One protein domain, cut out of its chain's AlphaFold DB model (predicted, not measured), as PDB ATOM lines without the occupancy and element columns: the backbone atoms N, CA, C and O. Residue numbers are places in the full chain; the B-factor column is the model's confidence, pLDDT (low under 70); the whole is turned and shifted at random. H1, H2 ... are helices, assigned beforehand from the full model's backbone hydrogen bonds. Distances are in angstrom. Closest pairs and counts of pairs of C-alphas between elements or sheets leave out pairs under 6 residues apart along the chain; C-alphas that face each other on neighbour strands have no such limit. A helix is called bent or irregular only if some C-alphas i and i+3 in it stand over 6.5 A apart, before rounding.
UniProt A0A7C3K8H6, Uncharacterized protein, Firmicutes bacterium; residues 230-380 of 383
ATOM      1  N   ALA A 230     -58.113   0.177  34.156       74.69
ATOM      2  CA  ALA A 230     -56.773  -0.296  33.828       74.69
ATOM      3  C   ALA A 230     -55.841   0.812  33.293       74.69
ATOM      4  O   ALA A 230     -54.684   0.893  33.711       74.69
ATOM      5  N   ASP A 231     -56.315   1.686  32.401       81.00
ATOM      6  CA  ASP A 231     -55.503   2.787  31.869       81.00
ATOM      7  C   ASP A 231     -55.223   3.844  32.954       81.00
ATOM      8  O   ASP A 231     -54.111   4.383  33.020       81.00
ATOM      9  N   TRP A 232     -56.200   4.098  33.834       84.19
ATOM     10  CA  TRP A 232     -56.064   4.968  35.007       84.19
ATOM     11  C   TRP A 232     -55.036   4.431  36.014       84.19
ATOM     12  O   TRP A 232     -54.210   5.204  36.519       84.19
ATOM     13  N   LEU A 233     -55.064   3.119  36.282       86.38
ATOM     14  CA  LEU A 233     -54.114   2.422  37.154       86.38
ATOM     15  C   LEU A 233     -52.709   2.431  36.551       86.38
ATOM     16  O   LEU A 233     -51.739   2.719  37.251       86.38
ATOM     17  N   GLN A 234     -52.593   2.159  35.249       88.38
ATOM     18  CA  GLN A 234     -51.310   2.104  34.555       88.38
ATOM     19  C   GLN A 234     -50.520   3.408  34.687       88.38
ATOM     20  O   GLN A 234     -49.326   3.361  34.991       88.38
ATOM     21  N   ASP A 235     -51.170   4.556  34.484       88.56
ATOM     22  CA  ASP A 235     -50.518   5.864  34.612       88.56
ATOM     23  C   ASP A 235     -49.983   6.099  36.024       88.56
ATOM     24  O   ASP A 235     -48.852   6.552  36.206       88.56
ATOM     25  N   ARG A 236     -50.783   5.758  37.036       90.44
ATOM     26  CA  ARG A 236     -50.427   5.973  38.441       90.44
ATOM     27  C   ARG A 236     -49.329   5.039  38.915       90.44
ATOM     28  O   ARG A 236     -48.409   5.501  39.579       90.44
ATOM     29  N   VAL A 237     -49.375   3.766  38.528       89.88
ATOM     30  CA  VAL A 237     -48.298   2.807  38.812       89.88
ATOM     31  C   VAL A 237     -46.988   3.269  38.178       89.88
ATOM     32  O   VAL A 237     -45.933   3.179  38.800       89.88
ATOM     33  N   GLU A 238     -47.029   3.795  36.955       89.25
ATOM     34  CA  GLU A 238     -45.826   4.276  36.276       89.25
ATOM     35  C   GLU A 238     -45.222   5.514  36.949       89.25
ATOM     36  O   GLU A 238     -44.008   5.557  37.161       89.25
ATOM     37  N   ILE A 239     -46.052   6.489  37.331       89.75
ATOM     38  CA  ILE A 239     -45.586   7.686  38.044       89.75
ATOM     39  C   ILE A 239     -45.096   7.324  39.446       89.75
ATOM     40  O   ILE A 239     -44.013   7.757  39.833       89.75
ATOM     41  N   PHE A 240     -45.822   6.477  40.175       90.31
ATOM     42  CA  PHE A 240     -45.408   6.045  41.505       90.31
ATOM     43  C   PHE A 240     -44.085   5.269  41.476       90.31
ATOM     44  O   PHE A 240     -43.194   5.531  42.280       90.31
ATOM     45  N   ASN A 241     -43.879   4.387  40.494       89.88
ATOM     46  CA  ASN A 241     -42.592   3.714  40.321       89.88
ATOM     47  C   ASN A 241     -41.453   4.696  40.003       89.88
ATOM     48  O   ASN A 241     -40.326   4.492  40.452       89.88
ATOM     49  N   ALA A 242     -41.725   5.771  39.256       88.12
ATOM     50  CA  ALA A 242     -40.741   6.825  39.031       88.12
ATOM     51  C   ALA A 242     -40.415   7.590  40.327       88.12
ATOM     52  O   ALA A 242     -39.244   7.872  40.575       88.12
ATOM     53  N   MET A 243     -41.417   7.865  41.172       88.19
ATOM     54  CA  MET A 243     -41.231   8.470  42.501       88.19
ATOM     55  C   MET A 243     -40.367   7.588  43.400       88.19
ATOM     56  O   MET A 243     -39.367   8.055  43.938       88.19
ATOM     57  N   LEU A 244     -40.698   6.296  43.491       89.25
ATOM     58  CA  LEU A 244     -39.934   5.311  44.253       89.25
ATOM     59  C   LEU A 244     -38.456   5.301  43.853       89.25
ATOM     60  O   LEU A 244     -37.581   5.309  44.716       89.25
ATOM     61  N   LEU A 245     -38.171   5.295  42.548       87.75
ATOM     62  CA  LEU A 245     -36.801   5.329  42.048       87.75
ATOM     63  C   LEU A 245     -36.115   6.661  42.372       87.75
ATOM     64  O   LEU A 245     -34.987   6.641  42.855       87.75
ATOM     65  N   ALA A 246     -36.782   7.798  42.172       86.81
ATOM     66  CA  ALA A 246     -36.226   9.107  42.514       86.81
ATOM     67  C   ALA A 246     -35.833   9.186  44.001       86.81
ATOM     68  O   ALA A 246     -34.704   9.560  44.318       86.81
ATOM     69  N   TRP A 247     -36.701   8.721  44.908       86.88
ATOM     70  CA  TRP A 247     -36.390   8.626  46.338       86.88
ATOM     71  C   TRP A 247     -35.234   7.663  46.624       86.88
ATOM     72  O   TRP A 247     -34.319   7.994  47.374       86.88
ATOM     73  N   ALA A 248     -35.232   6.485  45.998       85.19
ATOM     74  CA  ALA A 248     -34.197   5.469  46.187       85.19
ATOM     75  C   ALA A 248     -32.799   5.907  45.716       85.19
ATOM     76  O   ALA A 248     -31.799   5.445  46.268       85.19
ATOM     77  N   TYR A 249     -32.725   6.762  44.694       85.12
ATOM     78  CA  TYR A 249     -31.474   7.325  44.175       85.12
ATOM     79  C   TYR A 249     -31.143   8.705  44.753       85.12
ATOM     80  O   TYR A 249     -30.058   9.223  44.500       85.12
ATOM     81  N   ASN A 250     -32.031   9.265  45.579       84.69
ATOM     82  CA  ASN A 250     -31.934  10.621  46.108       84.69
ATOM     83  C   ASN A 250     -31.763  11.689  45.011       84.69
ATOM     84  O   ASN A 250     -30.958  12.615  45.128       84.69
ATOM     85  N   GLU A 251     -32.507  11.525  43.919       86.19
ATOM     86  CA  GLU A 251     -32.464  12.387  42.741       86.19
ATOM     87  C   GLU A 251     -33.776  13.168  42.588       86.19
ATOM     88  O   GLU A 251     -34.841  12.678  42.973       86.19
ATOM     89  N   PRO A 252     -33.744  14.374  41.995       82.19
ATOM     90  CA  PRO A 252     -34.963  15.107  41.694       82.19
ATOM     91  C   PRO A 252     -35.798  14.354  40.652       82.19
ATOM     92  O   PRO A 252     -35.301  13.944  39.599       82.19
ATOM     93  N   LEU A 253     -37.102  14.233  40.909       84.12
ATOM     94  CA  LEU A 253     -38.028  13.650  39.946       84.12
ATOM     95  C   LEU A 253     -38.139  14.560  38.715       84.12
ATOM     96  O   LEU A 253     -38.628  15.685  38.808       84.12
ATOM     97  N   ASN A 254     -37.707  14.066  37.553       84.62
ATOM     98  CA  ASN A 254     -37.761  14.802  36.293       84.62
ATOM     99  C   ASN A 254     -38.980  14.371  35.447       84.62
ATOM    100  O   ASN A 254     -38.947  13.284  34.858       84.62
ATOM    101  N   PRO A 255     -40.025  15.214  35.311       84.06
ATOM    102  CA  PRO A 255     -41.197  14.900  34.493       84.06
ATOM    103  C   PRO A 255     -40.849  14.623  33.028       84.06
ATOM    104  O   PRO A 255     -41.425  13.724  32.425       84.06
ATOM    105  N   ASP A 256     -39.875  15.339  32.465       83.62
ATOM    106  CA  ASP A 256     -39.516  15.233  31.044       83.62
ATOM    107  C   ASP A 256     -38.766  13.928  30.730       83.62
ATOM    108  O   ASP A 256     -38.726  13.474  29.584       83.62
ATOM    109  N   ALA A 257     -38.202  13.284  31.757       81.75
ATOM    110  CA  ALA A 257     -37.615  11.954  31.644       81.75
ATOM    111  C   ALA A 257     -38.674  10.834  31.678       81.75
ATOM    112  O   ALA A 257     -38.374   9.708  31.272       81.75
ATOM    113  N   SER A 258     -39.906  11.126  32.120       81.31
ATOM    114  CA  SER A 258     -40.982  10.137  32.203       81.31
ATOM    115  C   SER A 258     -41.357   9.606  30.813       81.31
ATOM    116  O   SER A 258     -41.611  10.400  29.900       81.31
ATOM    117  N   PRO A 259     -41.477   8.277  30.621       81.75
ATOM    118  CA  PRO A 259     -41.961   7.716  29.364       81.75
ATOM    119  C   PRO A 259     -43.370   8.205  28.996       81.75
ATOM    120  O   PRO A 259     -43.657   8.334  27.808       81.75
ATOM    121  N   LEU A 260     -44.219   8.534  29.978       84.94
ATOM    122  CA  LEU A 260     -45.554   9.101  29.745       84.94
ATOM    123  C   LEU A 260     -45.495  10.481  29.080       84.94
ATOM    124  O   LEU A 260     -46.321  10.778  28.218       84.94
ATOM    125  N   VAL A 261     -44.508  11.303  29.445       85.06
ATOM    126  CA  VAL A 261     -44.298  12.632  28.849       85.06
ATOM    127  C   VAL A 261     -43.585  12.513  27.506       85.06
ATOM    128  O   VAL A 261     -44.021  13.098  26.520       85.06
ATOM    129  N   ARG A 262     -42.549  11.669  27.416       86.44
ATOM    130  CA  ARG A 262     -41.813  11.424  26.161       86.44
ATOM    131  C   ARG A 262     -42.670  10.827  25.046       86.44
ATOM    132  O   ARG A 262     -42.338  10.994  23.879       86.44
ATOM    133  N   ARG A 263     -43.725  10.091  25.403       87.00
ATOM    134  CA  ARG A 263     -44.703   9.516  24.465       87.00
ATOM    135  C   ARG A 263     -45.926  10.413  24.262       87.00
ATOM    136  O   ARG A 263     -46.914   9.945  23.713       87.00
ATOM    137  N   GLU A 264     -45.880  11.654  24.748       85.56
ATOM    138  CA  GLU A 264     -46.942  12.659  24.605       85.56
ATOM    139  C   GLU A 264     -48.303  12.238  25.198       85.56
ATOM    140  O   GLU A 264     -49.334  12.845  24.919       85.56
ATOM    141  N   ARG A 265     -48.325  11.221  26.073       84.94
ATOM    142  CA  ARG A 265     -49.540  10.791  26.784       84.94
ATOM    143  C   ARG A 265     -49.897  11.783  27.894       84.94
ATOM    144  O   ARG A 265     -51.077  11.985  28.180       84.94
ATOM    145  N   PHE A 266     -48.885  12.393  28.515       86.06
ATOM    146  CA  PHE A 266     -49.007  13.428  29.545       86.06
ATOM    147  C   PHE A 266     -48.176  14.657  29.176       86.06
ATOM    148  O   PHE A 266     -47.091  14.544  28.615       86.06
ATOM    149  N   THR A 267     -48.642  15.839  29.570       88.81
ATOM    150  CA  THR A 267     -47.771  17.014  29.677       88.81
ATOM    151  C   THR A 267     -46.988  16.974  30.994       88.81
ATOM    152  O   THR A 267     -47.431  16.364  31.972       88.81
ATOM    153  N   ALA A 268     -45.857  17.682  31.077       86.56
ATOM    154  CA  ALA A 268     -45.104  17.815  32.330       86.56
ATOM    155  C   ALA A 268     -45.964  18.389  33.479       86.56
ATOM    156  O   ALA A 268     -45.802  17.999  34.634       86.56
ATOM    157  N   ALA A 269     -46.919  19.272  33.169       87.06
ATOM    158  CA  ALA A 269     -47.862  19.811  34.148       87.06
ATOM    159  C   ALA A 269     -48.835  18.740  34.667       87.06
ATOM    160  O   ALA A 269     -49.048  18.643  35.873       87.06
ATOM    161  N   GLN A 270     -49.381  17.902  33.778       88.50
ATOM    162  CA  GLN A 270     -50.246  16.782  34.168       88.50
ATOM    163  C   GLN A 270     -49.489  15.748  35.009       88.50
ATOM    164  O   GLN A 270     -50.043  15.223  35.970       88.50
ATOM    165  N   PHE A 271     -48.220  15.487  34.685       89.44
ATOM    166  CA  PHE A 271     -47.362  14.615  35.487       89.44
ATOM    167  C   PHE A 271     -47.190  15.158  36.912       89.44
ATOM    168  O   PHE A 271     -47.400  14.426  37.874       89.44
ATOM    169  N   ARG A 272     -46.860  16.450  37.066       86.62
ATOM    170  CA  ARG A 272     -46.707  17.079  38.392       86.62
ATOM    171  C   ARG A 272     -48.012  17.090  39.190       86.62
ATOM    172  O   ARG A 272     -47.978  16.895  40.400       86.62
ATOM    173  N   ALA A 273     -49.151  17.287  38.527       87.50
ATOM    174  CA  ALA A 273     -50.455  17.210  39.180       87.50
ATOM    175  C   ALA A 273     -50.720  15.804  39.744       87.50
ATOM    176  O   ALA A 273     -51.112  15.677  40.899       87.50
ATOM    177  N   LEU A 274     -50.433  14.756  38.966       87.25
ATOM    178  CA  LEU A 274     -50.627  13.372  39.406       87.25
ATOM    179  C   LEU A 274     -49.595  12.939  40.461       87.25
ATOM    180  O   LEU A 274     -49.926  12.202  41.380       87.25
ATOM    181  N   HIS A 275     -48.365  13.449  40.384       87.06
ATOM    182  CA  HIS A 275     -47.372  13.315  41.451       87.06
ATOM    183  C   HIS A 275     -47.902  13.857  42.787       87.06
ATOM    184  O   HIS A 275     -47.830  13.176  43.806       87.06
ATOM    185  N   ARG A 276     -48.481  15.065  42.774       85.75
ATOM    186  CA  ARG A 276     -49.071  15.678  43.968       85.75
ATOM    187  C   ARG A 276     -50.276  14.888  44.481       85.75
ATOM    188  O   ARG A 276     -50.360  14.641  45.675       85.75
ATOM    189  N   GLU A 277     -51.147  14.430  43.582       87.12
ATOM    190  CA  GLU A 277     -52.267  13.540  43.921       87.12
ATOM    191  C   GLU A 277     -51.786  12.293  44.683       87.12
ATOM    192  O   GLU A 277     -52.368  11.935  45.704       87.12
ATOM    193  N   LEU A 278     -50.709  11.650  44.216       87.00
ATOM    194  CA  LEU A 278     -50.151  10.448  44.842       87.00
ATOM    195  C   LEU A 278     -49.527  10.715  46.215       87.00
ATOM    196  O   LEU A 278     -49.640   9.864  47.095       87.00
ATOM    197  N   LEU A 279     -48.893  11.874  46.403       83.69
ATOM    198  CA  LEU A 279     -48.378  12.300  47.707       83.69
ATOM    199  C   LEU A 279     -49.505  12.599  48.703       83.69
ATOM    200  O   LEU A 279     -49.397  12.250  49.871       83.69
ATOM    201  N   GLU A 280     -50.587  13.235  48.252       83.75
ATOM    202  CA  GLU A 280     -51.707  13.620  49.121       83.75
ATOM    203  C   GLU A 280     -52.591  12.431  49.514       83.75
ATOM    204  O   GLU A 280     -53.112  12.381  50.626       83.75
ATOM    205  N   GLN A 281     -52.802  11.487  48.596       82.06
ATOM    206  CA  GLN A 281     -53.735  10.373  48.797       82.06
ATOM    207  C   GLN A 281     -53.068   9.091  49.298       82.06
ATOM    208  O   GLN A 281     -53.771   8.172  49.726       82.06
ATOM    209  N   GLY A 282     -51.739   9.010  49.212       79.81
ATOM    210  CA  GLY A 282     -50.969   7.818  49.533       79.81
ATOM    211  C   GLY A 282     -51.062   6.733  48.454       79.81
ATOM    212  O   GLY A 282     -52.095   6.485  47.824       79.81
ATOM    213  N   ALA A 283     -49.956   6.017  48.254       80.12
ATOM    214  CA  ALA A 283     -49.850   4.990  47.217       80.12
ATOM    215  C   ALA A 283     -50.692   3.735  47.497       80.12
ATOM    216  O   ALA A 283     -51.040   3.004  46.569       80.12
ATOM    217  N   ALA A 284     -51.065   3.496  48.756       84.00
ATOM    218  CA  ALA A 284     -51.918   2.383  49.162       84.00
ATOM    219  C   ALA A 284     -53.279   2.381  48.438       84.00
ATOM    220  O   ALA A 284     -53.803   1.323  48.090       84.00
ATOM    221  N   ARG A 285     -53.808   3.564  48.089       83.12
ATOM    222  CA  ARG A 285     -55.043   3.690  47.301       83.12
ATOM    223  C   ARG A 285     -54.960   2.955  45.957       83.12
ATOM    224  O   ARG A 285     -55.958   2.389  45.519       83.12
ATOM    225  N   LEU A 286     -53.784   2.933  45.321       85.62
ATOM    226  CA  LEU A 286     -53.570   2.221  44.055       85.62
ATOM    227  C   LEU A 286     -53.799   0.721  44.211       85.62
ATOM    228  O   LEU A 286     -54.364   0.090  43.322       85.62
ATOM    229  N   ILE A 287     -53.390   0.171  45.355       88.94
ATOM    230  CA  ILE A 287     -53.569  -1.242  45.665       88.94
ATOM    231  C   ILE A 287     -55.038  -1.556  45.922       88.94
ATOM    232  O   ILE A 287     -55.545  -2.528  45.374       88.94
ATOM    233  N   GLY A 288     -55.733  -0.707  46.685       84.50
ATOM    234  CA  GLY A 288     -57.165  -0.871  46.939       84.50
ATOM    235  C   GLY A 288     -57.995  -0.903  45.653       84.50
ATOM    236  O   GLY A 288     -58.868  -1.754  45.512       84.50
ATOM    237  N   VAL A 289     -57.685  -0.031  44.686       83.62
ATOM    238  CA  VAL A 289     -58.343  -0.056  43.369       83.62
ATOM    239  C   VAL A 289     -57.977  -1.330  42.605       83.62
ATOM    240  O   VAL A 289     -58.866  -2.017  42.124       83.62
ATOM    241  N   LEU A 290     -56.693  -1.697  42.548       85.12
ATOM    242  CA  LEU A 290     -56.230  -2.892  41.834       85.12
ATOM    243  C   LEU A 290     -56.798  -4.207  42.393       85.12
ATOM    244  O   LEU A 290     -57.005  -5.155  41.639       85.12
ATOM    245  N   ALA A 291     -57.031  -4.277  43.704       84.31
ATOM    246  CA  ALA A 291     -57.638  -5.429  44.362       84.31
ATOM    247  C   ALA A 291     -59.135  -5.576  44.037       84.31
ATOM    248  O   ALA A 291     -59.672  -6.674  44.157       84.31
ATOM    249  N   GLY A 292     -59.800  -4.486  43.638       79.25
ATOM    250  CA  GLY A 292     -61.219  -4.467  43.283       79.25
ATOM    251  C   GLY A 292     -61.528  -4.804  41.822       79.25
ATOM    252  O   GLY A 292     -62.701  -4.950  41.495       79.25
ATOM    253  N   VAL A 293     -60.517  -4.923  40.951       78.44
ATOM    254  CA  VAL A 293     -60.720  -5.226  39.523       78.44
ATOM    255  C   VAL A 293     -60.808  -6.739  39.305       78.44
ATOM    256  O   VAL A 293     -59.935  -7.484  39.758       78.44
ATOM    257  N   GLU A 294     -61.843  -7.190  38.593       73.88
ATOM    258  CA  GLU A 294     -62.008  -8.597  38.207       73.88
ATOM    259  C   GLU A 294     -60.878  -9.057  37.267       73.88
ATOM    260  O   GLU A 294     -60.456  -8.339  36.362       73.88
ATOM    261  N   GLU A 295     -60.371 -10.276  37.475       73.56
ATOM    262  CA  GLU A 295     -59.208 -10.806  36.745       73.56
ATOM    263  C   GLU A 295     -59.566 -11.666  35.524       73.56
ATOM    264  O   GLU A 295     -58.792 -12.548  35.132       73.56
ATOM    265  N   ASP A 296     -60.702 -11.378  34.894       74.75
ATOM    266  CA  ASP A 296     -61.207 -12.132  33.751       74.75
ATOM    267  C   ASP A 296     -60.881 -11.444  32.413       74.75
ATOM    268  O   ASP A 296     -60.851 -10.219  32.283       74.75
ATOM    269  N   GLY A 297     -60.609 -12.256  31.386       78.69
ATOM    270  CA  GLY A 297     -60.329 -11.783  30.027       78.69
ATOM    271  C   GLY A 297     -59.062 -10.922  29.883       78.69
ATOM    272  O   GLY A 297     -58.107 -11.035  30.654       78.69
ATOM    273  N   GLU A 298     -59.048 -10.064  28.855       79.69
ATOM    274  CA  GLU A 298     -57.916  -9.177  28.524       79.69
ATOM    275  C   GLU A 298     -57.623  -8.144  29.629       79.69
ATOM    276  O   GLU A 298     -56.472  -7.751  29.843       79.69
ATOM    277  N   GLU A 299     -58.651  -7.705  30.359       75.81
ATOM    278  CA  GLU A 299     -58.496  -6.766  31.472       75.81
ATOM    279  C   GLU A 299     -57.787  -7.428  32.659       75.81
ATOM    280  O   GLU A 299     -56.854  -6.845  33.217       75.81
ATOM    281  N   GLY A 300     -58.098  -8.696  32.945       76.94
ATOM    282  CA  GLY A 300     -57.370  -9.489  33.931       76.94
ATOM    283  C   GLY A 300     -55.885  -9.671  33.610       76.94
ATOM    284  O   GLY A 300     -55.040  -9.597  34.503       76.94
ATOM    285  N   GLU A 301     -55.517  -9.843  32.338       81.25
ATOM    286  CA  GLU A 301     -54.103  -9.889  31.936       81.25
ATOM    287  C   GLU A 301     -53.384  -8.561  32.191       81.25
ATOM    288  O   GLU A 301     -52.258  -8.543  32.705       81.25
ATOM    289  N   ARG A 302     -54.049  -7.438  31.895       82.62
ATOM    290  CA  ARG A 302     -53.529  -6.093  32.179       82.62
ATOM    291  C   ARG A 302     -53.358  -5.869  33.682       82.62
ATOM    292  O   ARG A 302     -52.307  -5.381  34.100       82.62
ATOM    293  N   VAL A 303     -54.331  -6.271  34.497       82.12
ATOM    294  CA  VAL A 303     -54.271  -6.199  35.968       82.12
ATOM    295  C   VAL A 303     -53.101  -7.019  36.510       82.12
ATOM    296  O   VAL A 303     -52.289  -6.490  37.273       82.12
ATOM    297  N   ARG A 304     -52.926  -8.268  36.059       83.12
ATOM    298  CA  ARG A 304     -51.780  -9.112  36.452       83.12
ATOM    299  C   ARG A 304     -50.441  -8.480  36.068       83.12
ATOM    300  O   ARG A 304     -49.505  -8.481  36.873       83.12
ATOM    301  N   ALA A 305     -50.348  -7.880  34.881       86.12
ATOM    302  CA  ALA A 305     -49.153  -7.149  34.466       86.12
ATOM    303  C   ALA A 305     -48.872  -5.932  35.370       86.12
ATOM    304  O   ALA A 305     -47.719  -5.678  35.726       86.12
ATOM    305  N   LEU A 306     -49.909  -5.201  35.791       87.62
ATOM    306  CA  LEU A 306     -49.784  -4.072  36.716       87.62
ATOM    307  C   LEU A 306     -49.343  -4.507  38.118       87.62
ATOM    308  O   LEU A 306     -48.444  -3.872  38.672       87.62
ATOM    309  N   ARG A 307     -49.878  -5.617  38.649       88.00
ATOM    310  CA  ARG A 307     -49.398  -6.231  39.906       88.00
ATOM    311  C   ARG A 307     -47.894  -6.512  39.834       88.00
ATOM    312  O   ARG A 307     -47.141  -6.120  40.722       88.00
ATOM    313  N   GLY A 308     -47.437  -7.096  38.723       85.31
ATOM    314  CA  GLY A 308     -46.011  -7.314  38.463       85.31
ATOM    315  C   GLY A 308     -45.184  -6.022  38.461       85.31
ATOM    316  O   GLY A 308     -44.120  -5.977  39.075       85.31
ATOM    317  N   ARG A 309     -45.680  -4.942  37.837       88.38
ATOM    318  CA  ARG A 309     -44.981  -3.638  37.806       88.38
ATOM    319  C   ARG A 309     -44.893  -2.972  39.181       88.38
ATOM    320  O   ARG A 309     -43.873  -2.353  39.478       88.38
ATOM    321  N   ILE A 310     -45.937  -3.076  39.998       88.06
ATOM    322  CA  ILE A 310     -45.961  -2.603  41.396       88.06
ATOM    323  C   ILE A 310     -44.871  -3.310  42.197       88.06
ATOM    324  O   ILE A 310     -44.068  -2.663  42.874       88.06
ATOM    325  N   PHE A 311     -44.805  -4.633  42.060       87.62
ATOM    326  CA  PHE A 311     -43.797  -5.450  42.719       87.62
ATOM    327  C   PHE A 311     -42.378  -5.115  42.247       87.62
ATOM    328  O   PHE A 311     -41.488  -4.909  43.073       87.62
ATOM    329  N   ASP A 312     -42.168  -5.008  40.929       86.06
ATOM    330  CA  ASP A 312     -40.887  -4.618  40.330       86.06
ATOM    331  C   ASP A 312     -40.382  -3.288  40.914       86.06
ATOM    332  O   ASP A 312     -39.218  -3.188  41.308       86.06
ATOM    333  N   GLY A 313     -41.255  -2.276  40.994       86.62
ATOM    334  CA  GLY A 313     -40.924  -0.958  41.534       86.62
ATOM    335  C   GLY A 313     -40.551  -1.007  43.014       86.62
ATOM    336  O   GLY A 313     -39.490  -0.511  43.399       86.62
ATOM    337  N   ALA A 314     -41.371  -1.677  43.827       87.94
ATOM    338  CA  ALA A 314     -41.121  -1.859  45.256       87.94
ATOM    339  C   ALA A 314     -39.767  -2.536  45.516       87.94
ATOM    340  O   ALA A 314     -38.934  -2.030  46.268       87.94
ATOM    341  N   VAL A 315     -39.510  -3.660  44.847       84.62
ATOM    342  CA  VAL A 315     -38.291  -4.451  45.039       84.62
ATOM    343  C   VAL A 315     -37.040  -3.756  44.501       84.62
ATOM    344  O   VAL A 315     -35.954  -3.958  45.044       84.62
ATOM    345  N   ALA A 316     -37.160  -2.939  43.455       81.81
ATOM    346  CA  ALA A 316     -36.031  -2.183  42.922       81.81
ATOM    347  C   ALA A 316     -35.633  -0.994  43.813       81.81
ATOM    348  O   ALA A 316     -34.442  -0.694  43.927       81.81
ATOM    349  N   ALA A 317     -36.613  -0.319  44.417       86.06
ATOM    350  CA  ALA A 317     -36.410   0.956  45.094       86.06
ATOM    351  C   ALA A 317     -36.282   0.838  46.620       86.06
ATOM    352  O   ALA A 317     -35.369   1.420  47.207       86.06
ATOM    353  N   VAL A 318     -37.163   0.074  47.272       87.19
ATOM    354  CA  VAL A 318     -37.294   0.081  48.740       87.19
ATOM    355  C   VAL A 318     -36.020  -0.369  49.470       87.19
ATOM    356  O   VAL A 318     -35.646   0.308  50.426       87.19
ATOM    357  N   PRO A 319     -35.284  -1.416  49.043       81.19
ATOM    358  CA  PRO A 319     -34.017  -1.781  49.687       81.19
ATOM    359  C   PRO A 319     -32.976  -0.652  49.692       81.19
ATOM    360  O   PRO A 319     -32.280  -0.443  50.685       81.19
ATOM    361  N   ARG A 320     -32.881   0.117  48.599       80.19
ATOM    362  CA  ARG A 320     -31.976   1.277  48.526       80.19
ATOM    363  C   ARG A 320     -32.443   2.403  49.435       80.19
ATOM    364  O   ARG A 320     -31.629   2.978  50.148       80.19
ATOM    365  N   LEU A 321     -33.745   2.684  49.420       83.88
ATOM    366  CA  LEU A 321     -34.360   3.680  50.288       83.88
ATOM    367  C   LEU A 321     -34.121   3.347  51.769       83.88
ATOM    368  O   LEU A 321     -33.728   4.217  52.537       83.88
ATOM    369  N   LEU A 322     -34.261   2.077  52.156       79.94
ATOM    370  CA  LEU A 322     -33.910   1.589  53.490       79.94
ATOM    371  C   LEU A 322     -32.443   1.856  53.835       79.94
ATOM    372  O   LEU A 322     -32.159   2.310  54.942       79.94
ATOM    373  N   GLY A 323     -31.523   1.610  52.898       74.94
ATOM    374  CA  GLY A 323     -30.103   1.921  53.069       74.94
ATOM    375  C   GLY A 323     -29.840   3.418  53.265       74.94
ATOM    376  O   GLY A 323     -29.068   3.792  54.146       74.94
ATOM    377  N   LEU A 324     -30.521   4.273  52.496       78.19
ATOM    378  CA  LEU A 324     -30.437   5.730  52.621       78.19
ATOM    379  C   LEU A 324     -30.950   6.212  53.987       78.19
ATOM    380  O   LEU A 324     -30.227   6.914  54.695       78.19
ATOM    381  N   ILE A 325     -32.153   5.780  54.380       76.69
ATOM    382  CA  ILE A 325     -32.792   6.150  55.652       76.69
ATOM    383  C   ILE A 325     -31.943   5.664  56.830       76.69
ATOM    384  O   ILE A 325     -31.619   6.437  57.731       76.69
ATOM    385  N   SER A 326     -31.520   4.396  56.809       72.38
ATOM    386  CA  SER A 326     -30.712   3.797  57.883       72.38
ATOM    387  C   SER A 326     -29.318   4.421  57.992       72.38
ATOM    388  O   SER A 326     -28.714   4.398  59.063       72.38
ATOM    389  N   GLY A 327     -28.804   4.992  56.898       69.94
ATOM    390  CA  GLY A 327     -27.546   5.735  56.857       69.94
ATOM    391  C   GLY A 327     -27.644   7.187  57.340       69.94
ATOM    392  O   GLY A 327     -26.626   7.877  57.338       69.94
ATOM    393  N   GLY A 328     -28.832   7.659  57.740       68.62
ATOM    394  CA  GLY A 328     -29.070   9.048  58.152       68.62
ATOM    395  C   GLY A 328     -29.115  10.041  56.988       68.62
ATOM    396  O   GLY A 328     -28.858  11.226  57.188       68.62
ATOM    397  N   GLY A 329     -29.375   9.563  55.767       67.31
ATOM    398  CA  GLY A 329     -29.599  10.421  54.609       67.31
ATOM    399  C   GLY A 329     -30.997  11.038  54.625       67.31
ATOM    400  O   GLY A 329     -31.935  10.427  55.130       67.31
ATOM    401  N   HIS A 330     -31.120  12.223  54.030       74.25
ATOM    402  CA  HIS A 330     -32.401  12.885  53.796       74.25
ATOM    403  C   HIS A 330     -32.845  12.708  52.349       74.25
ATOM    404  O   HIS A 330     -32.007  12.693  51.437       74.25
ATOM    405  N   LEU A 331     -34.156  12.601  52.153       79.81
ATOM    406  CA  LEU A 331     -34.771  12.588  50.837       79.81
ATOM    407  C   LEU A 331     -34.658  13.959  50.181       79.81
ATOM    408  O   LEU A 331     -34.825  15.006  50.811       79.81
ATOM    409  N   HIS A 332     -34.386  13.941  48.881       78.81
ATOM    410  CA  HIS A 332     -34.391  15.138  48.066       78.81
ATOM    411  C   HIS A 332     -35.766  15.823  48.179       78.81
ATOM    412  O   HIS A 332     -36.787  15.130  48.143       78.81
ATOM    413  N   PRO A 333     -35.817  17.165  48.289       69.56
ATOM    414  CA  PRO A 333     -37.072  17.904  48.228       69.56
ATOM    415  C   PRO A 333     -37.887  17.522  46.992       69.56
ATOM    416  O   PRO A 333     -37.312  17.228  45.934       69.56
ATOM    417  N   ASP A 334     -39.210  17.590  47.127       68.88
ATOM    418  CA  ASP A 334     -40.155  17.326  46.048       68.88
ATOM    419  C   ASP A 334     -39.887  18.228  44.834       68.88
ATOM    420  O   ASP A 334     -39.197  19.246  44.918       68.88
ATOM    421  N   ALA A 335     -40.490  17.897  43.688       64.69
ATOM    422  CA  ALA A 335     -40.320  18.648  42.439       64.69
ATOM    423  C   ALA A 335     -40.617  20.161  42.564       64.69
ATOM    424  O   ALA A 335     -40.073  20.958  41.799       64.69
ATOM    425  N   ASP A 336     -41.445  20.553  43.538       64.50
ATOM    426  CA  ASP A 336     -41.814  21.944  43.826       64.50
ATOM    427  C   ASP A 336     -40.900  22.604  44.894       64.50
ATOM    428  O   ASP A 336     -41.167  23.717  45.344       64.50
ATOM    429  N   GLY A 337     -39.822  21.935  45.321       65.69
ATOM    430  CA  GLY A 337     -38.858  22.415  46.321       65.69
ATOM    431  C   GLY A 337     -39.325  22.300  47.776       65.69
ATOM    432  O   GLY A 337     -38.637  22.777  48.680       65.69
ATOM    433  N   THR A 338     -40.481  21.677  48.012       69.50
ATOM    434  CA  THR A 338     -41.006  21.420  49.360       69.50
ATOM    435  C   THR A 338     -40.207  20.282  50.002       69.50
ATOM    436  O   THR A 338     -39.945  19.290  49.320       69.50
ATOM    437  N   PRO A 339     -39.784  20.397  51.275       70.56
ATOM    438  CA  PRO A 339     -39.162  19.281  51.976       70.56
ATOM    439  C   PRO A 339     -40.097  18.073  51.957       70.56
ATOM    440  O   PRO A 339     -41.264  18.201  52.327       70.56
ATOM    441  N   ALA A 340     -39.581  16.926  51.528       76.19
ATOM    442  CA  ALA A 340     -40.328  15.682  51.571       76.19
ATOM    443  C   ALA A 340     -40.659  15.352  53.037       76.19
ATOM    444  O   ALA A 340     -39.761  15.332  53.883       76.19
ATOM    445  N   ASP A 341     -41.933  15.105  53.357       82.88
ATOM    446  CA  ASP A 341     -42.301  14.591  54.679       82.88
ATOM    447  C   ASP A 341     -41.920  13.112  54.740       82.88
ATOM    448  O   ASP A 341     -42.698  12.213  54.419       82.88
ATOM    449  N   GLU A 342     -40.673  12.865  55.129       82.56
ATOM    450  CA  GLU A 342     -40.095  11.527  55.181       82.56
ATOM    451  C   GLU A 342     -40.920  10.587  56.080       82.56
ATOM    452  O   GLU A 342     -40.984   9.381  55.829       82.56
ATOM    453  N   ARG A 343     -41.600  11.122  57.109       83.81
ATOM    454  CA  ARG A 343     -42.408  10.323  58.040       83.81
ATOM    455  C   ARG A 343     -43.699   9.882  57.385       83.81
ATOM    456  O   ARG A 343     -44.063   8.714  57.542       83.81
ATOM    457  N   GLN A 344     -44.349  10.794  56.672       84.38
ATOM    458  CA  GLN A 344     -45.535  10.491  55.888       84.38
ATOM    459  C   GLN A 344     -45.202   9.498  54.768       84.38
ATOM    460  O   GLN A 344     -45.823   8.443  54.696       84.38
ATOM    461  N   ILE A 345     -44.139   9.750  53.992       84.50
ATOM    462  CA  ILE A 345     -43.688   8.852  52.915       84.50
ATOM    463  C   ILE A 345     -43.396   7.452  53.460       84.50
ATOM    464  O   ILE A 345     -43.818   6.455  52.876       84.50
ATOM    465  N   ARG A 346     -42.705   7.344  54.601       86.75
ATOM    466  CA  ARG A 346     -42.432   6.046  55.226       86.75
ATOM    467  C   ARG A 346     -43.718   5.333  55.645       86.75
ATOM    468  O   ARG A 346     -43.828   4.133  55.404       86.75
ATOM    469  N   ALA A 347     -44.663   6.035  56.272       88.00
ATOM    470  CA  ALA A 347     -45.948   5.454  56.664       88.00
ATOM    471  C   ALA A 347     -46.729   4.952  55.437       88.00
ATOM    472  O   ALA A 347     -47.141   3.794  55.409       88.00
ATOM    473  N   ASP A 348     -46.808   5.768  54.386       88.25
ATOM    474  CA  ASP A 348     -47.496   5.420  53.142       88.25
ATOM    475  C   ASP A 348     -46.843   4.233  52.429       88.25
ATOM    476  O   ASP A 348     -47.540   3.382  51.877       88.25
ATOM    477  N   LEU A 349     -45.510   4.128  52.460       90.00
ATOM    478  CA  LEU A 349     -44.786   2.985  51.901       90.00
ATOM    479  C   LEU A 349     -45.019   1.701  52.694       90.00
ATOM    480  O   LEU A 349     -45.166   0.639  52.093       90.00
ATOM    481  N   ILE A 350     -45.067   1.780  54.023       91.62
ATOM    482  CA  ILE A 350     -45.388   0.630  54.876       91.62
ATOM    483  C   ILE A 350     -46.788   0.105  54.541       91.62
ATOM    484  O   ILE A 350     -46.960  -1.108  54.372       91.62
ATOM    485  N   ASP A 351     -47.766   0.999  54.410       91.88
ATOM    486  CA  ASP A 351     -49.145   0.638  54.083       91.88
ATOM    487  C   ASP A 351     -49.259   0.111  52.650       91.88
ATOM    488  O   ASP A 351     -49.854  -0.944  52.432       91.88
ATOM    489  N   TYR A 352     -48.611   0.769  51.684       91.94
ATOM    490  CA  TYR A 352     -48.541   0.318  50.295       91.94
ATOM    491  C   TYR A 352     -47.958  -1.092  50.174       91.94
ATOM    492  O   TYR A 352     -48.558  -1.940  49.522       91.94
ATOM    493  N   LEU A 353     -46.817  -1.371  50.812       93.56
ATOM    494  CA  LEU A 353     -46.178  -2.689  50.749       93.56
ATOM    495  C   LEU A 353     -47.009  -3.764  51.447       93.56
ATOM    496  O   LEU A 353     -47.091  -4.884  50.950       93.56
ATOM    497  N   SER A 354     -47.632  -3.423  52.578       92.06
ATOM    498  CA  SER A 354     -48.487  -4.357  53.313       92.06
ATOM    499  C   SER A 354     -49.715  -4.734  52.483       92.06
ATOM    500  O   SER A 354     -49.991  -5.916  52.323       92.06
ATOM    501  N   GLN A 355     -50.389  -3.753  51.875       92.88
ATOM    502  CA  GLN A 355     -51.531  -4.017  50.997       92.88
ATOM    503  C   GLN A 355     -51.106  -4.717  49.703       92.88
ATOM    504  O   GLN A 355     -51.792  -5.618  49.233       92.88
ATOM    505  N   ALA A 356     -49.965  -4.341  49.114       92.31
ATOM    506  CA  ALA A 356     -49.458  -4.993  47.909       92.31
ATOM    507  C   ALA A 356     -49.126  -6.470  48.163       92.31
ATOM    508  O   ALA A 356     -49.273  -7.290  47.259       92.31
ATOM    509  N   ALA A 357     -48.716  -6.828  49.385       91.38
ATOM    510  CA  ALA A 357     -48.501  -8.218  49.771       91.38
ATOM    511  C   ALA A 357     -49.797  -9.041  49.731       91.38
ATOM    512  O   ALA A 357     -49.756 -10.216  49.370       91.38
ATOM    513  N   ASP A 358     -50.948  -8.431  50.025       90.62
ATOM    514  CA  ASP A 358     -52.250  -9.105  49.987       90.62
ATOM    515  C   ASP A 358     -52.741  -9.421  48.567       90.62
ATOM    516  O   ASP A 358     -53.647 -10.235  48.399       90.62
ATOM    517  N   LEU A 359     -52.085  -8.876  47.536       88.69
ATOM    518  CA  LEU A 359     -52.293  -9.281  46.143       88.69
ATOM    519  C   LEU A 359     -51.692 -10.661  45.825       88.69
ATOM    520  O   LEU A 359     -51.911 -11.185  44.731       88.69
ATOM    521  N   TYR A 360     -50.916 -11.235  46.749       87.25
ATOM    522  CA  TYR A 360     -50.236 -12.515  46.590       87.25
ATOM    523  C   TYR A 360     -50.712 -13.537  47.634       87.25
ATOM    524  O   TYR A 360     -50.953 -13.179  48.796       87.25
ATOM    525  N   PRO A 361     -50.812 -14.831  47.263       84.25
ATOM    526  CA  PRO A 361     -51.214 -15.878  48.194       84.25
ATOM    527  C   PRO A 361     -50.304 -15.957  49.426       84.25
ATOM    528  O   PRO A 361     -49.090 -15.736  49.343       84.25
ATOM    529  N   ALA A 362     -50.907 -16.309  50.562       83.06
ATOM    530  CA  ALA A 362     -50.198 -16.583  51.809       83.06
ATOM    531  C   ALA A 362     -49.103 -17.643  51.615       83.06
ATOM    532  O   ALA A 362     -49.295 -18.624  50.897       83.06
ATOM    533  N   GLY A 363     -47.954 -17.438  52.257       74.38
ATOM    534  CA  GLY A 363     -46.811 -18.347  52.236       74.38
ATOM    535  C   GLY A 363     -45.896 -18.249  51.013       74.38
ATOM    536  O   GLY A 363     -44.876 -18.935  51.007       74.38
ATOM    537  N   THR A 364     -46.218 -17.413  50.017       79.81
ATOM    538  CA  THR A 364     -45.374 -17.211  48.823       79.81
ATOM    539  C   THR A 364     -44.202 -16.265  49.099       79.81
ATOM    540  O   THR A 364     -44.362 -15.250  49.781       79.81
ATOM    541  N   ALA A 365     -43.034 -16.509  48.485       77.38
ATOM    542  CA  ALA A 365     -41.880 -15.613  48.629       77.38
ATOM    543  C   ALA A 365     -42.138 -14.167  48.166       77.38
ATOM    544  O   ALA A 365     -41.490 -13.243  48.659       77.38
ATOM    545  N   LEU A 366     -43.070 -13.948  47.229       84.88
ATOM    546  CA  LEU A 366     -43.456 -12.602  46.793       84.88
ATOM    547  C   LEU A 366     -44.142 -11.839  47.935       84.88
ATOM    548  O   LEU A 366     -43.694 -10.749  48.297       84.88
ATOM    549  N   ARG A 367     -45.174 -12.435  48.547       87.81
ATOM    550  CA  ARG A 367     -45.864 -11.867  49.715       87.81
ATOM    551  C   ARG A 367     -44.877 -11.589  50.844       87.81
ATOM    552  O   ARG A 367     -44.801 -10.462  51.336       87.81
ATOM    553  N   ASP A 368     -44.082 -12.595  51.203       83.88
ATOM    554  CA  ASP A 368     -43.133 -12.503  52.312       83.88
ATOM    555  C   ASP A 368     -42.084 -11.408  52.081       83.88
ATOM    556  O   ASP A 368     -41.756 -10.661  53.005       83.88
ATOM    557  N   ARG A 369     -41.595 -11.243  50.842       86.50
ATOM    558  CA  ARG A 369     -40.638 -10.183  50.494       86.50
ATOM    559  C   ARG A 369     -41.220  -8.792  50.739       86.50
ATOM    560  O   ARG A 369     -40.530  -7.953  51.315       86.50
ATOM    561  N   LEU A 370     -42.461  -8.531  50.327       90.56
ATOM    562  CA  LEU A 370     -43.100  -7.226  50.544       90.56
ATOM    563  C   LEU A 370     -43.358  -6.959  52.031       90.56
ATOM    564  O   LEU A 370     -43.039  -5.874  52.520       90.56
ATOM    565  N   LEU A 371     -43.854  -7.960  52.765       89.00
ATOM    566  CA  LEU A 371     -44.060  -7.851  54.211       89.00
ATOM    567  C   LEU A 371     -42.749  -7.612  54.959       89.00
ATOM    568  O   LEU A 371     -42.716  -6.810  55.890       89.00
ATOM    569  N   TYR A 372     -41.666  -8.267  54.542       86.31
ATOM    570  CA  TYR A 372     -40.350  -8.062  55.130       86.31
ATOM    571  C   TYR A 372     -39.845  -6.634  54.917       86.31
ATOM    572  O   TYR A 372     -39.410  -5.985  55.864       86.31
ATOM    573  N   LEU A 373     -39.949  -6.114  53.690       87.69
ATOM    574  CA  LEU A 373     -39.570  -4.731  53.391       87.69
ATOM    575  C   LEU A 373     -40.402  -3.726  54.205       87.69
ATOM    576  O   LEU A 373     -39.856  -2.734  54.685       87.69
ATOM    577  N   ALA A 374     -41.692  -4.001  54.416       89.88
ATOM    578  CA  ALA A 374     -42.543  -3.188  55.282       89.88
ATOM    579  C   ALA A 374     -42.094  -3.232  56.756       89.88
ATOM    580  O   ALA A 374     -42.058  -2.194  57.413       89.88
ATOM    581  N   GLU A 375     -41.718  -4.402  57.283       86.44
ATOM    582  CA  GLU A 375     -41.161  -4.528  58.640       86.44
ATOM    583  C   GLU A 375     -39.829  -3.793  58.800       86.44
ATOM    584  O   GLU A 375     -39.631  -3.092  59.790       86.44
ATOM    585  N   GLU A 376     -38.930  -3.893  57.821       84.56
ATOM    586  CA  GLU A 376     -37.663  -3.157  57.852       84.56
ATOM    587  C   GLU A 376     -37.896  -1.641  57.828       84.56
ATOM    588  O   GLU A 376     -37.234  -0.907  58.562       84.56
ATOM    589  N   LEU A 377     -38.883  -1.162  57.060       85.62
ATOM    590  CA  LEU A 377     -39.271   0.253  57.074       85.62
ATOM    591  C   LEU A 377     -39.855   0.672  58.427       85.62
ATOM    592  O   LEU A 377     -39.552   1.767  58.895       85.62
ATOM    593  N   ARG A 378     -40.652  -0.184  59.083       86.88
ATOM    594  CA  ARG A 378     -41.157   0.068  60.449       86.88
ATOM    595  C   ARG A 378     -40.022   0.139  61.471       86.88
ATOM    596  O   ARG A 378     -40.078   0.955  62.387       86.88
ATOM    597  N   ALA A 379     -39.019  -0.725  61.327       81.19
ATOM    598  CA  ALA A 379     -37.893  -0.831  62.249       81.19
ATOM    599  C   ALA A 379     -36.829   0.262  62.051       81.19
ATOM    600  O   ALA A 379     -36.018   0.486  62.950       81.19
ATOM    601  N   ALA A 380     -36.806   0.945  60.904       77.44
ATOM    602  CA  ALA A 380     -35.874   2.034  60.638       77.44
ATOM    603  C   ALA A 380     -36.159   3.240  61.560       77.44
ATOM    604  O   ALA A 380     -37.149   3.954  61.397       77.44
TER     605      ALA A 380
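AT A GLANCE: This is residues 230 to 380 of the 383 residues of an uncharacterized protein of Firmicutes bacterium (UniProt A0A7C3K8H6). The model is a flat slab of helices in which H1 and H5a, the long arm of the bent helix H5, lie side by side, while H3 crosses H1 and H4 packs on it and lies beside H6. H7 folds back on H6 as a helical hairpin at the edge near H5b, and short H2 sits at the opposite edge near H1 and H3. The 151 printed residues hold seven named helices, H1 to H7 in chain order, and no named strand: the class is all helix. The whole is compact, with a radius of gyration of the C-alphas of 15.1 A and spans of 43 by 40 by 21 A.

IN THESE COORDINATES: H5, residues 297 to 326, was assigned as one helix by its hydrogen bonds but is bent: C-alphas 316 and 319 are 7.1 A apart. Its arms are H5a, residues 297 to 316, 29.1 A long from C-alpha 297 at (-60.329, -11.783, 30.027), and H5b, residues 319 to 326. H1 spans residues 230 to 249, 28.4 A from C-alpha 230 at (-56.773, -0.296, 33.828). H2 is residues 259 to 262, H3 residues 268 to 281, 20.0 A, and H4 residues 284 to 291. H6, residues 342 to 357, measures 22.1 A; H7, residues 365 to 379, measures 20.5 A and ends at C-alpha 379 at (-37.893, -0.831, 62.249).

HOW THE PARTS SIT: H5a touches H1 the same way at a shallow tilt of 8 degrees; their closest C-alphas, of Gly 313 and Asn 241, are 5.1 A apart. H5b touches H1 at residues 247 to 249 alone, C-alphas of Leu 321 and Ala 248 at 4.5 A. H3 stands about perpendicular to H1, at 85 degrees, and touches its residues 236 to 243 alone, C-alphas of His 275 and Ile 239 at 6.8 A. H4 touches H1 at residues 233 to 237 alone, C-alphas of Leu 286 and Leu 233 at 6.9 A. H4 touches H6 at a shallow tilt of 14 degrees, C-alphas of Ala 284 and Tyr 352 at 4.1 A. H6 and H7 form a helical hairpin at 22 degrees, closest C-alphas Ala 357 and Arg 367 at 4.5 A. H1 and H6 are apart. H2 is close to H1 but not clearly touching, C-alphas of Leu 260 and Asp 235 at 7.7 A. Every O i to N i+4 pair is within hydrogen-bond range in H3, H4, H5a, H5b, H6 and H7, and 15 of 16 are in H1; H2 is too short for such a pair.

THE WHOLE: The C-alphas farthest apart, of Gly 297 and Gly 328, are 46.9 A apart. The printed part has no cut. The link from H5 to H6, residues 327 to 341, is long. Residues 327 to 329 and 333 to 338 are under pLDDT 70; the mean of the printed part is 83.6.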